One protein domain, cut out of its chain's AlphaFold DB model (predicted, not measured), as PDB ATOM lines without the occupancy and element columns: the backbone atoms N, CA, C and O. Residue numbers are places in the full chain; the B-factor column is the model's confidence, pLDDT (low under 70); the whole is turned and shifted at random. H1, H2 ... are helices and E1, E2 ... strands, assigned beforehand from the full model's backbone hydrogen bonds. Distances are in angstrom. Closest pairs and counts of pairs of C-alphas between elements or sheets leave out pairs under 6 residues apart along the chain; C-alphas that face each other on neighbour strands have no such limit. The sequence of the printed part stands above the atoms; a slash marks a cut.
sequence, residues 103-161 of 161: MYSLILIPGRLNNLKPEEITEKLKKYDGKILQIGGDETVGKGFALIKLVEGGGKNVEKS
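Overview. This is residues 103 to 161 of the 161 residues of the protein "Type III-B CRISPR module RAMP protein Cmr4" of Candidatus Altiarchaeales archaeon (UniProt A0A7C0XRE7). This domain has little regular structure: a small two-stranded hairpin, E1 and E2, follows one short helix, H1, and the tail, residues 154 to 161, sticks out. The unnamed stretch 103 to 117 precedes H1. The 59 printed residues hold H1, E1 and E2 in that order, an antiparallel sheet E1 - E2 and a mixed class, with 17 residues in named elements. The whole is only just loose, close to extended, with a radius of gyration of the C-alphas of 15.5 A, and only just flat, spanning 49 by 32 by 17 A.

Along the chain. E1, residues 131 to 134, is 10.0 A long; E2, residues 145 to 148, is 9.6 A long and ends at C-alpha 148 (-28.434, 31.592, -20.933). H1, residues 118 to 126, is 12.5 A long, from C-alpha 118 (-30.738, 21.359, -3.675).

Arrangement. E1 and E2 form a hairpin, antiparallel at 142 degrees; C-alphas 132 and 147 face each other at 4.2 A. N 133 and O 146, 2.8 A apart, are within hydrogen-bond range. A tight link joins H1 to E1; H1 and E2 are apart. In H1 every O i to N i+4 pair is within hydrogen-bond range.

Size, cuts and confidence. The C-alphas farthest apart, of Thr 140 and Ser 161, are 51.9 A apart. The printed part has no cut, and no link is long. Residues 154 to 161 stand free, with pLDDT under 70.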
ATOM      1  N   MET A 103     -20.515  29.067 -25.172       95.00
ATOM      2  CA  MET A 103     -19.760  28.661 -23.985       95.00
ATOM      3  C   MET A 103     -20.638  27.799 -23.082       95.00
ATOM      4  O   MET A 103     -21.867  27.879 -23.126       95.00
ATOM      5  N   TYR A 104     -20.014  26.998 -22.222       94.19
ATOM      6  CA  TYR A 104     -20.722  26.231 -21.205       94.19
ATOM      7  C   TYR A 104     -20.015  26.342 -19.854       94.19
ATOM      8  O   TYR A 104     -18.809  26.569 -19.773       94.19
ATOM      9  N   SER A 105     -20.783  26.180 -18.780       93.94
ATOM     10  CA  SER A 105     -20.278  26.127 -17.411       93.94
ATOM     11  C   SER A 105     -21.074  25.100 -16.616       93.94
ATOM     12  O   SER A 105     -22.270  24.914 -16.849       93.94
ATOM     13  N   LEU A 106     -20.409  24.421 -15.683       93.56
ATOM     14  CA  LEU A 106     -21.034  23.434 -14.811       93.56
ATOM     15  C   LEU A 106     -21.384  24.075 -13.469       93.56
ATOM     16  O   LEU A 106     -20.504  24.507 -12.725       93.56
ATOM     17  N   ILE A 107     -22.672  24.077 -13.128       92.00
ATOM     18  CA  ILE A 107     -23.147  24.485 -11.805       92.00
ATOM     19  C   ILE A 107     -23.308  23.229 -10.946       92.00
ATOM     20  O   ILE A 107     -24.234  22.443 -11.138       92.00
ATOM     21  N   LEU A 108     -22.393  23.030  -9.997       90.69
ATOM     22  CA  LEU A 108     -22.401  21.877  -9.095       90.69
ATOM     23  C   LEU A 108     -23.106  22.231  -7.781       90.69
ATOM     24  O   LEU A 108     -22.615  23.056  -7.011       90.69
ATOM     25  N   ILE A 109     -24.243  21.587  -7.506       88.62
ATOM     26  CA  ILE A 109     -25.010  21.796  -6.270       88.62
ATOM     27  C   ILE A 109     -24.668  20.680  -5.270       88.62
ATOM     28  O   ILE A 109     -24.947  19.507  -5.539       88.62
ATOM     29  N   PRO A 110     -24.063  20.995  -4.112       85.56
ATOM     30  CA  PRO A 110     -23.727  19.980  -3.125       85.56
ATOM     31  C   PRO A 110     -24.994  19.437  -2.451       85.56
ATOM     32  O   PRO A 110     -25.917  20.174  -2.126       85.56
ATOM     33  N   GLY A 111     -25.017  18.130  -2.175       82.31
ATOM     34  CA  GLY A 111     -26.171  17.473  -1.542       82.31
ATOM     35  C   GLY A 111     -26.353  17.782  -0.050       82.31
ATOM     36  O   GLY A 111     -27.359  17.393   0.535       82.31
ATOM     37  N   ARG A 112     -25.384  18.451   0.585       82.19
ATOM     38  CA  ARG A 112     -25.482  18.932   1.968       82.19
ATOM     39  C   ARG A 112     -25.288  20.437   1.973       82.19
ATOM     40  O   ARG A 112     -24.187  20.922   1.733       82.19
ATOM     41  N   LEU A 113     -26.371  21.144   2.249       82.06
ATOM     42  CA  LEU A 113     -26.434  22.594   2.324       82.06
ATOM     43  C   LEU A 113     -27.069  22.966   3.661       82.06
ATOM     44  O   LEU A 113     -28.031  22.336   4.101       82.06
ATOM     45  N   ASN A 114     -26.531  23.990   4.316       77.12
ATOM     46  CA  ASN A 114     -27.113  24.496   5.552       77.12
ATOM     47  C   ASN A 114     -28.337  25.347   5.190       77.12
ATOM     48  O   ASN A 114     -28.194  26.399   4.573       77.12
ATOM     49  N   ASN A 115     -29.529  24.886   5.581       81.75
ATOM     50  CA  ASN A 115     -30.817  25.587   5.451       81.75
ATOM     51  C   ASN A 115     -31.375  25.772   4.027       81.75
ATOM     52  O   ASN A 115     -32.321  26.535   3.858       81.75
ATOM     53  N   LEU A 116     -30.834  25.086   3.019       83.81
ATOM     54  CA  LEU A 116     -31.379  25.088   1.657       83.81
ATOM     55  C   LEU A 116     -31.412  23.670   1.111       83.81
ATOM     56  O   LEU A 116     -30.462  22.909   1.294       83.81
ATOM     57  N   LYS A 117     -32.489  23.319   0.416       86.94
ATOM     58  CA  LYS A 117     -32.550  22.057  -0.323       86.94
ATOM     59  C   LYS A 117     -31.970  22.249  -1.732       86.94
ATOM     60  O   LYS A 117     -32.202  23.304  -2.328       86.94
ATOM     61  N   PRO A 118     -31.229  21.278  -2.296       86.88
ATOM     62  CA  PRO A 118     -30.738  21.359  -3.675       86.88
ATOM     63  C   PRO A 118     -31.833  21.689  -4.696       86.88
ATOM     64  O   PRO A 118     -31.600  22.447  -5.637       86.88
ATOM     65  N   GLU A 119     -33.045  21.180  -4.480       87.81
ATOM     66  CA  GLU A 119     -34.208  21.417  -5.334       87.81
ATOM     67  C   GLU A 119     -34.597  22.905  -5.364       87.81
ATOM     68  O   GLU A 119     -34.839  23.458  -6.434       87.81
ATOM     69  N   GLU A 120     -34.544  23.591  -4.218       89.81
ATOM     70  CA  GLU A 120     -34.849  25.027  -4.108       89.81
ATOM     71  C   GLU A 120     -33.816  25.892  -4.848       89.81
ATOM     72  O   GLU A 120     -34.145  26.955  -5.382       89.81
ATOM     73  N   ILE A 121     -32.551  25.458  -4.889       90.06
ATOM     74  CA  ILE A 121     -31.502  26.136  -5.663       90.06
ATOM     75  C   ILE A 121     -31.760  25.945  -7.156       90.06
ATOM     76  O   ILE A 121     -31.746  26.923  -7.904       90.06
ATOM     77  N   THR A 122     -32.055  24.717  -7.585       90.06
ATOM     78  CA  THR A 122     -32.388  24.409  -8.981       90.06
ATOM     79  C   THR A 122     -33.591  25.222  -9.465       90.06
ATOM     80  O   THR A 122     -33.542  25.811 -10.542       90.06
ATOM     81  N   GLU A 123     -34.648  25.342  -8.658       91.44
ATOM     82  CA  GLU A 123     -35.817  26.172  -8.979       91.44
ATOM     83  C   GLU A 123     -35.472  27.658  -9.133       91.44
ATOM     84  O   GLU A 123     -35.982  28.329 -10.034       91.44
ATOM     85  N   LYS A 124     -34.582  28.190  -8.287       92.69
ATOM     86  CA  LYS A 124     -34.102  29.573  -8.424       92.69
ATOM     87  C   LYS A 124     -33.283  29.761  -9.698       92.69
ATOM     88  O   LYS A 124     -33.472  30.771 -10.371       92.69
ATOM     89  N   LEU A 125     -32.424  28.801 -10.042       93.00
ATOM     90  CA  LEU A 125     -31.612  28.847 -11.258       93.00
ATOM     91  C   LEU A 125     -32.484  28.807 -12.515       93.00
ATOM     92  O   LEU A 125     -32.268  29.615 -13.413       93.00
ATOM     93  N   LYS A 126     -33.528  27.970 -12.548       92.06
ATOM     94  CA  LYS A 126     -34.463  27.866 -13.687       92.06
ATOM     95  C   LYS A 126     -35.075  29.201 -14.121       92.06
ATOM     96  O   LYS A 126     -35.434  29.343 -15.283       92.06
ATOM     97  N   LYS A 127     -35.151  30.203 -13.237       93.88
ATOM     98  CA  LYS A 127     -35.623  31.558 -13.584       93.88
ATOM     99  C   LYS A 127     -34.753  32.265 -14.630       93.88
ATOM    100  O   LYS A 127     -35.239  33.184 -15.287       93.88
ATOM    101  N   TYR A 128     -33.496  31.850 -14.766       92.81
ATOM    102  CA  TYR A 128     -32.542  32.371 -15.741       92.81
ATOM    103  C   TYR A 128     -32.535  31.582 -17.060       92.81
ATOM    104  O   TYR A 128     -31.888  32.019 -18.007       92.81
ATOM    105  N   ASP A 129     -33.252  30.455 -17.155       92.38
ATOM    106  CA  ASP A 129     -33.341  29.691 -18.404       92.38
ATOM    107  C   ASP A 129     -34.031  30.520 -19.498       92.38
ATOM    108  O   ASP A 129     -35.120  31.065 -19.302       92.38
ATOM    109  N   GLY A 130     -33.375  30.643 -20.651       90.19
ATOM    110  CA  GLY A 130     -33.826  31.455 -21.779       90.19
ATOM    111  C   GLY A 130     -33.715  32.967 -21.564       90.19
ATOM    112  O   GLY A 130     -34.321  33.727 -22.318       90.19
ATOM    113  N   LYS A 131     -32.995  33.437 -20.535       92.00
ATOM    114  CA  LYS A 131     -32.798  34.874 -20.277       92.00
ATOM    115  C   LYS A 131     -31.495  35.376 -20.873       92.00
ATOM    116  O   LYS A 131     -30.495  34.669 -20.878       92.00
ATOM    117  N   ILE A 132     -31.508  36.627 -21.323       93.25
ATOM    118  CA  ILE A 132     -30.295  37.350 -21.702       93.25
ATOM    119  C   ILE A 132     -29.695  37.954 -20.437       93.25
ATOM    120  O   ILE A 132     -30.384  38.672 -19.710       93.25
ATOM    121  N   LEU A 133     -28.427  37.651 -20.179       95.06
ATOM    122  CA  LEU A 133     -27.627  38.259 -19.125       95.06
ATOM    123  C   LEU A 133     -26.491  39.071 -19.738       95.06
ATOM    124  O   LEU A 133     -26.017  38.761 -20.829       95.06
ATOM    125  N   GLN A 134     -26.053  40.092 -19.011       96.81
ATOM    126  CA  GLN A 134     -24.829  40.816 -19.313       96.81
ATOM    127  C   GLN A 134     -23.672  40.171 -18.535       96.81
ATOM    128  O   GLN A 134     -23.805  39.856 -17.351       96.81
ATOM    129  N   ILE A 135     -22.566  39.918 -19.230       96.25
ATOM    130  CA  ILE A 135     -21.356  39.280 -18.717       96.25
ATOM    131  C   ILE A 135     -20.157  40.134 -19.135       96.25
ATOM    132  O   ILE A 135     -19.952  40.388 -20.319       96.25
ATOM    133  N   GLY A 136     -19.324  40.525 -18.170       95.56
ATOM    134  CA  GLY A 136     -18.100  41.294 -18.423       95.56
ATOM    135  C   GLY A 136     -18.299  42.811 -18.354       95.56
ATOM    136  O   GLY A 136     -19.190  43.295 -17.662       95.56
ATOM    137  N   GLY A 137     -17.418  43.565 -19.017       94.12
ATOM    138  CA  GLY A 137     -17.457  45.032 -19.077       94.12
ATOM    139  C   GLY A 137     -18.277  45.577 -20.253       94.12
ATOM    140  O   GLY A 137     -18.979  44.834 -20.933       94.12
ATOM    141  N   ASP A 138     -18.174  46.887 -20.491       95.88
ATOM    142  CA  ASP A 138     -18.689  47.559 -21.697       95.88
ATOM    143  C   ASP A 138     -20.203  47.405 -21.973       95.88
ATOM    144  O   ASP A 138     -20.676  47.586 -23.099       95.88
ATOM    145  N   GLU A 139     -20.997  47.167 -20.923       96.25
ATOM    146  CA  GLU A 139     -22.467  47.111 -20.988       96.25
ATOM    147  C   GLU A 139     -23.060  48.360 -21.657       96.25
ATOM    148  O   GLU A 139     -23.899  48.263 -22.553       96.25
ATOM    149  N   THR A 140     -22.585  49.548 -21.266       95.75
ATOM    150  CA  THR A 140     -23.099  50.839 -21.755       95.75
ATOM    151  C   THR A 140     -22.840  51.077 -23.242       95.75
ATOM    152  O   THR A 140     -23.442  51.974 -23.829       95.75
ATOM    153  N   VAL A 141     -21.973  50.271 -23.862       94.88
ATOM    154  CA  VAL A 141     -21.685  50.292 -25.303       94.88
ATOM    155  C   VAL A 141     -22.099  48.997 -26.005       94.88
ATOM    156  O   VAL A 141     -21.636  48.696 -27.110       94.88
ATOM    157  N   GLY A 142     -23.009  48.243 -25.381       94.56
ATOM    158  CA  GLY A 142     -23.701  47.128 -26.015       94.56
ATOM    159  C   GLY A 142     -22.924  45.812 -26.025       94.56
ATOM    160  O   GLY A 142     -23.168  44.997 -26.911       94.56
ATOM    161  N   LYS A 143     -21.963  45.604 -25.116       95.62
ATOM    162  CA  LYS A 143     -21.122  44.392 -25.080       95.62
ATOM    163  C   LYS A 143     -21.507  43.445 -23.942       95.62
ATOM    164  O   LYS A 143     -22.075  43.855 -22.930       95.62
ATOM    165  N   GLY A 144     -21.191  42.162 -24.132       95.44
ATOM    166  CA  GLY A 144     -21.320  41.136 -23.094       95.44
ATOM    167  C   GLY A 144     -22.703  40.498 -22.948       95.44
ATOM    168  O   GLY A 144     -22.935  39.785 -21.978       95.44
ATOM    169  N   PHE A 145     -23.641  40.736 -23.866       95.62
ATOM    170  CA  PHE A 145     -24.970  40.126 -23.795       95.62
ATOM    171  C   PHE A 145     -24.940  38.677 -24.284       95.62
ATOM    172  O   PHE A 145     -24.590  38.409 -25.430       95.62
ATOM    173  N   ALA A 146     -25.355  37.748 -23.425       93.94
ATOM    174  CA  ALA A 146     -25.424  36.324 -23.726       93.94
ATOM    175  C   ALA A 146     -26.775  35.748 -23.296       93.94
ATOM    176  O   ALA A 146     -27.255  36.018 -22.193       93.94
ATOM    177  N   LEU A 147     -27.384  34.922 -24.146       93.19
ATOM    178  CA  LEU A 147     -28.564  34.157 -23.760       93.19
ATOM    179  C   LEU A 147     -28.141  32.900 -22.998       93.19
ATOM    180  O   LEU A 147     -27.334  32.102 -23.471       93.19
ATOM    181  N   ILE A 148     -28.722  32.712 -21.818       93.19
ATOM    182  CA  ILE A 148     -28.434  31.592 -20.933       93.19
ATOM    183  C   ILE A 148     -29.422  30.463 -21.169       93.19
ATOM    184  O   ILE A 148     -30.630  30.625 -20.997       93.19
ATOM    185  N   LYS A 149     -28.898  29.289 -21.508       92.25
ATOM    186  CA  LYS A 149     -29.668  28.053 -21.566       92.25
ATOM    187  C   LYS A 149     -29.210  27.121 -20.457       92.25
ATOM    188  O   LYS A 149     -28.038  26.766 -20.384       92.25
ATOM    189  N   LEU A 150     -30.138  26.740 -19.587       92.25
ATOM    190  CA  LEU A 150     -29.880  25.765 -18.539       92.25
ATOM    191  C   LEU A 150     -30.254  24.372 -19.032       92.25
ATOM    192  O   LEU A 150     -31.347  24.144 -19.560       92.25
ATOM    193  N   VAL A 151     -29.323  23.446 -18.832       88.88
ATOM    194  CA  VAL A 151     -29.476  22.024 -19.129       88.88
ATOM    195  C   VAL A 151     -29.315  21.273 -17.816       88.88
ATOM    196  O   VAL A 151     -28.346  21.487 -17.084       88.88
ATOM    197  N   GLU A 152     -30.287  20.428 -17.481       84.44
ATOM    198  CA  GLU A 152     -30.190  19.584 -16.292       84.44
ATOM    199  C   GLU A 152     -29.160  18.476 -16.537       84.44
ATOM    200  O   GLU A 152     -29.264  17.709 -17.492       84.44
ATOM    201  N   GLY A 153     -28.147  18.405 -15.673       77.94
ATOM    202  CA  GLY A 153     -27.201  17.294 -15.663       77.94
ATOM    203  C   GLY A 153     -27.852  16.022 -15.117       77.94
ATOM    204  O   GLY A 153     -28.736  16.085 -14.262       77.94
ATOM    205  N   GLY A 154     -27.400  14.860 -15.592       63.50
ATOM    206  CA  GLY A 154     -27.906  13.567 -15.138       63.50
ATOM    207  C   GLY A 154     -27.805  13.411 -13.617       63.50
ATOM    208  O   GLY A 154     -26.736  13.577 -13.028       63.50
ATOM    209  N   GLY A 155     -28.931  13.079 -12.977       51.78
ATOM    210  CA  GLY A 155     -28.957  12.634 -11.583       51.78
ATOM    211  C   GLY A 155     -28.110  11.370 -11.388       51.78
ATOM    212  O   GLY A 155     -27.712  10.726 -12.354       51.78
ATOM    213  N   LYS A 156     -27.828  11.002 -10.132       45.12
ATOM    214  CA  LYS A 156     -26.981   9.859  -9.722       45.12
ATOM    215  C   LYS A 156     -27.525   8.462 -10.107       45.12
ATOM    216  O   LYS A 156     -27.540   7.570  -9.268       45.12
ATOM    217  N   ASN A 157     -27.904   8.242 -11.358       42.00
ATOM    218  CA  ASN A 157     -28.051   6.922 -11.961       42.00
ATOM    219  C   ASN A 157     -26.952   6.742 -13.016       42.00
ATOM    220  O   ASN A 157     -27.219   6.478 -14.182       42.00
ATOM    221  N   VAL A 158     -25.697   6.919 -12.602       44.84
ATOM    222  CA  VAL A 158     -24.594   6.249 -13.291       44.84
ATOM    223  C   VAL A 158     -24.589   4.844 -12.703       44.84
ATOM    224  O   VAL A 158     -24.169   4.659 -11.557       44.84
ATOM    225  N   GLU A 159     -25.150   3.877 -13.431       36.03
ATOM    226  CA  GLU A 159     -24.908   2.470 -13.122       36.03
ATOM    227  C   GLU A 159     -23.392   2.277 -13.090       36.03
ATOM    228  O   GLU A 159     -22.684   2.613 -14.042       36.03
ATOM    229  N   LYS A 160     -22.884   1.827 -11.940       33.47
ATOM    230  CA  LYS A 160     -21.483   1.438 -11.809       33.47
ATOM    231  C   LYS A 160     -21.240   0.322 -12.821       33.47
ATOM    232  O   LYS A 160     -21.843  -0.741 -12.686       33.47
ATOM    233  N   SER A 161     -20.411   0.604 -13.819       38.81
ATOM    234  CA  SER A 161     -19.783  -0.421 -14.655       38.81
ATOM    235  C   SER A 161     -18.801  -1.237 -13.821       38.81
ATOM    236  O   SER A 161     -18.228  -0.665 -12.862       38.81
TER     237      SER A 161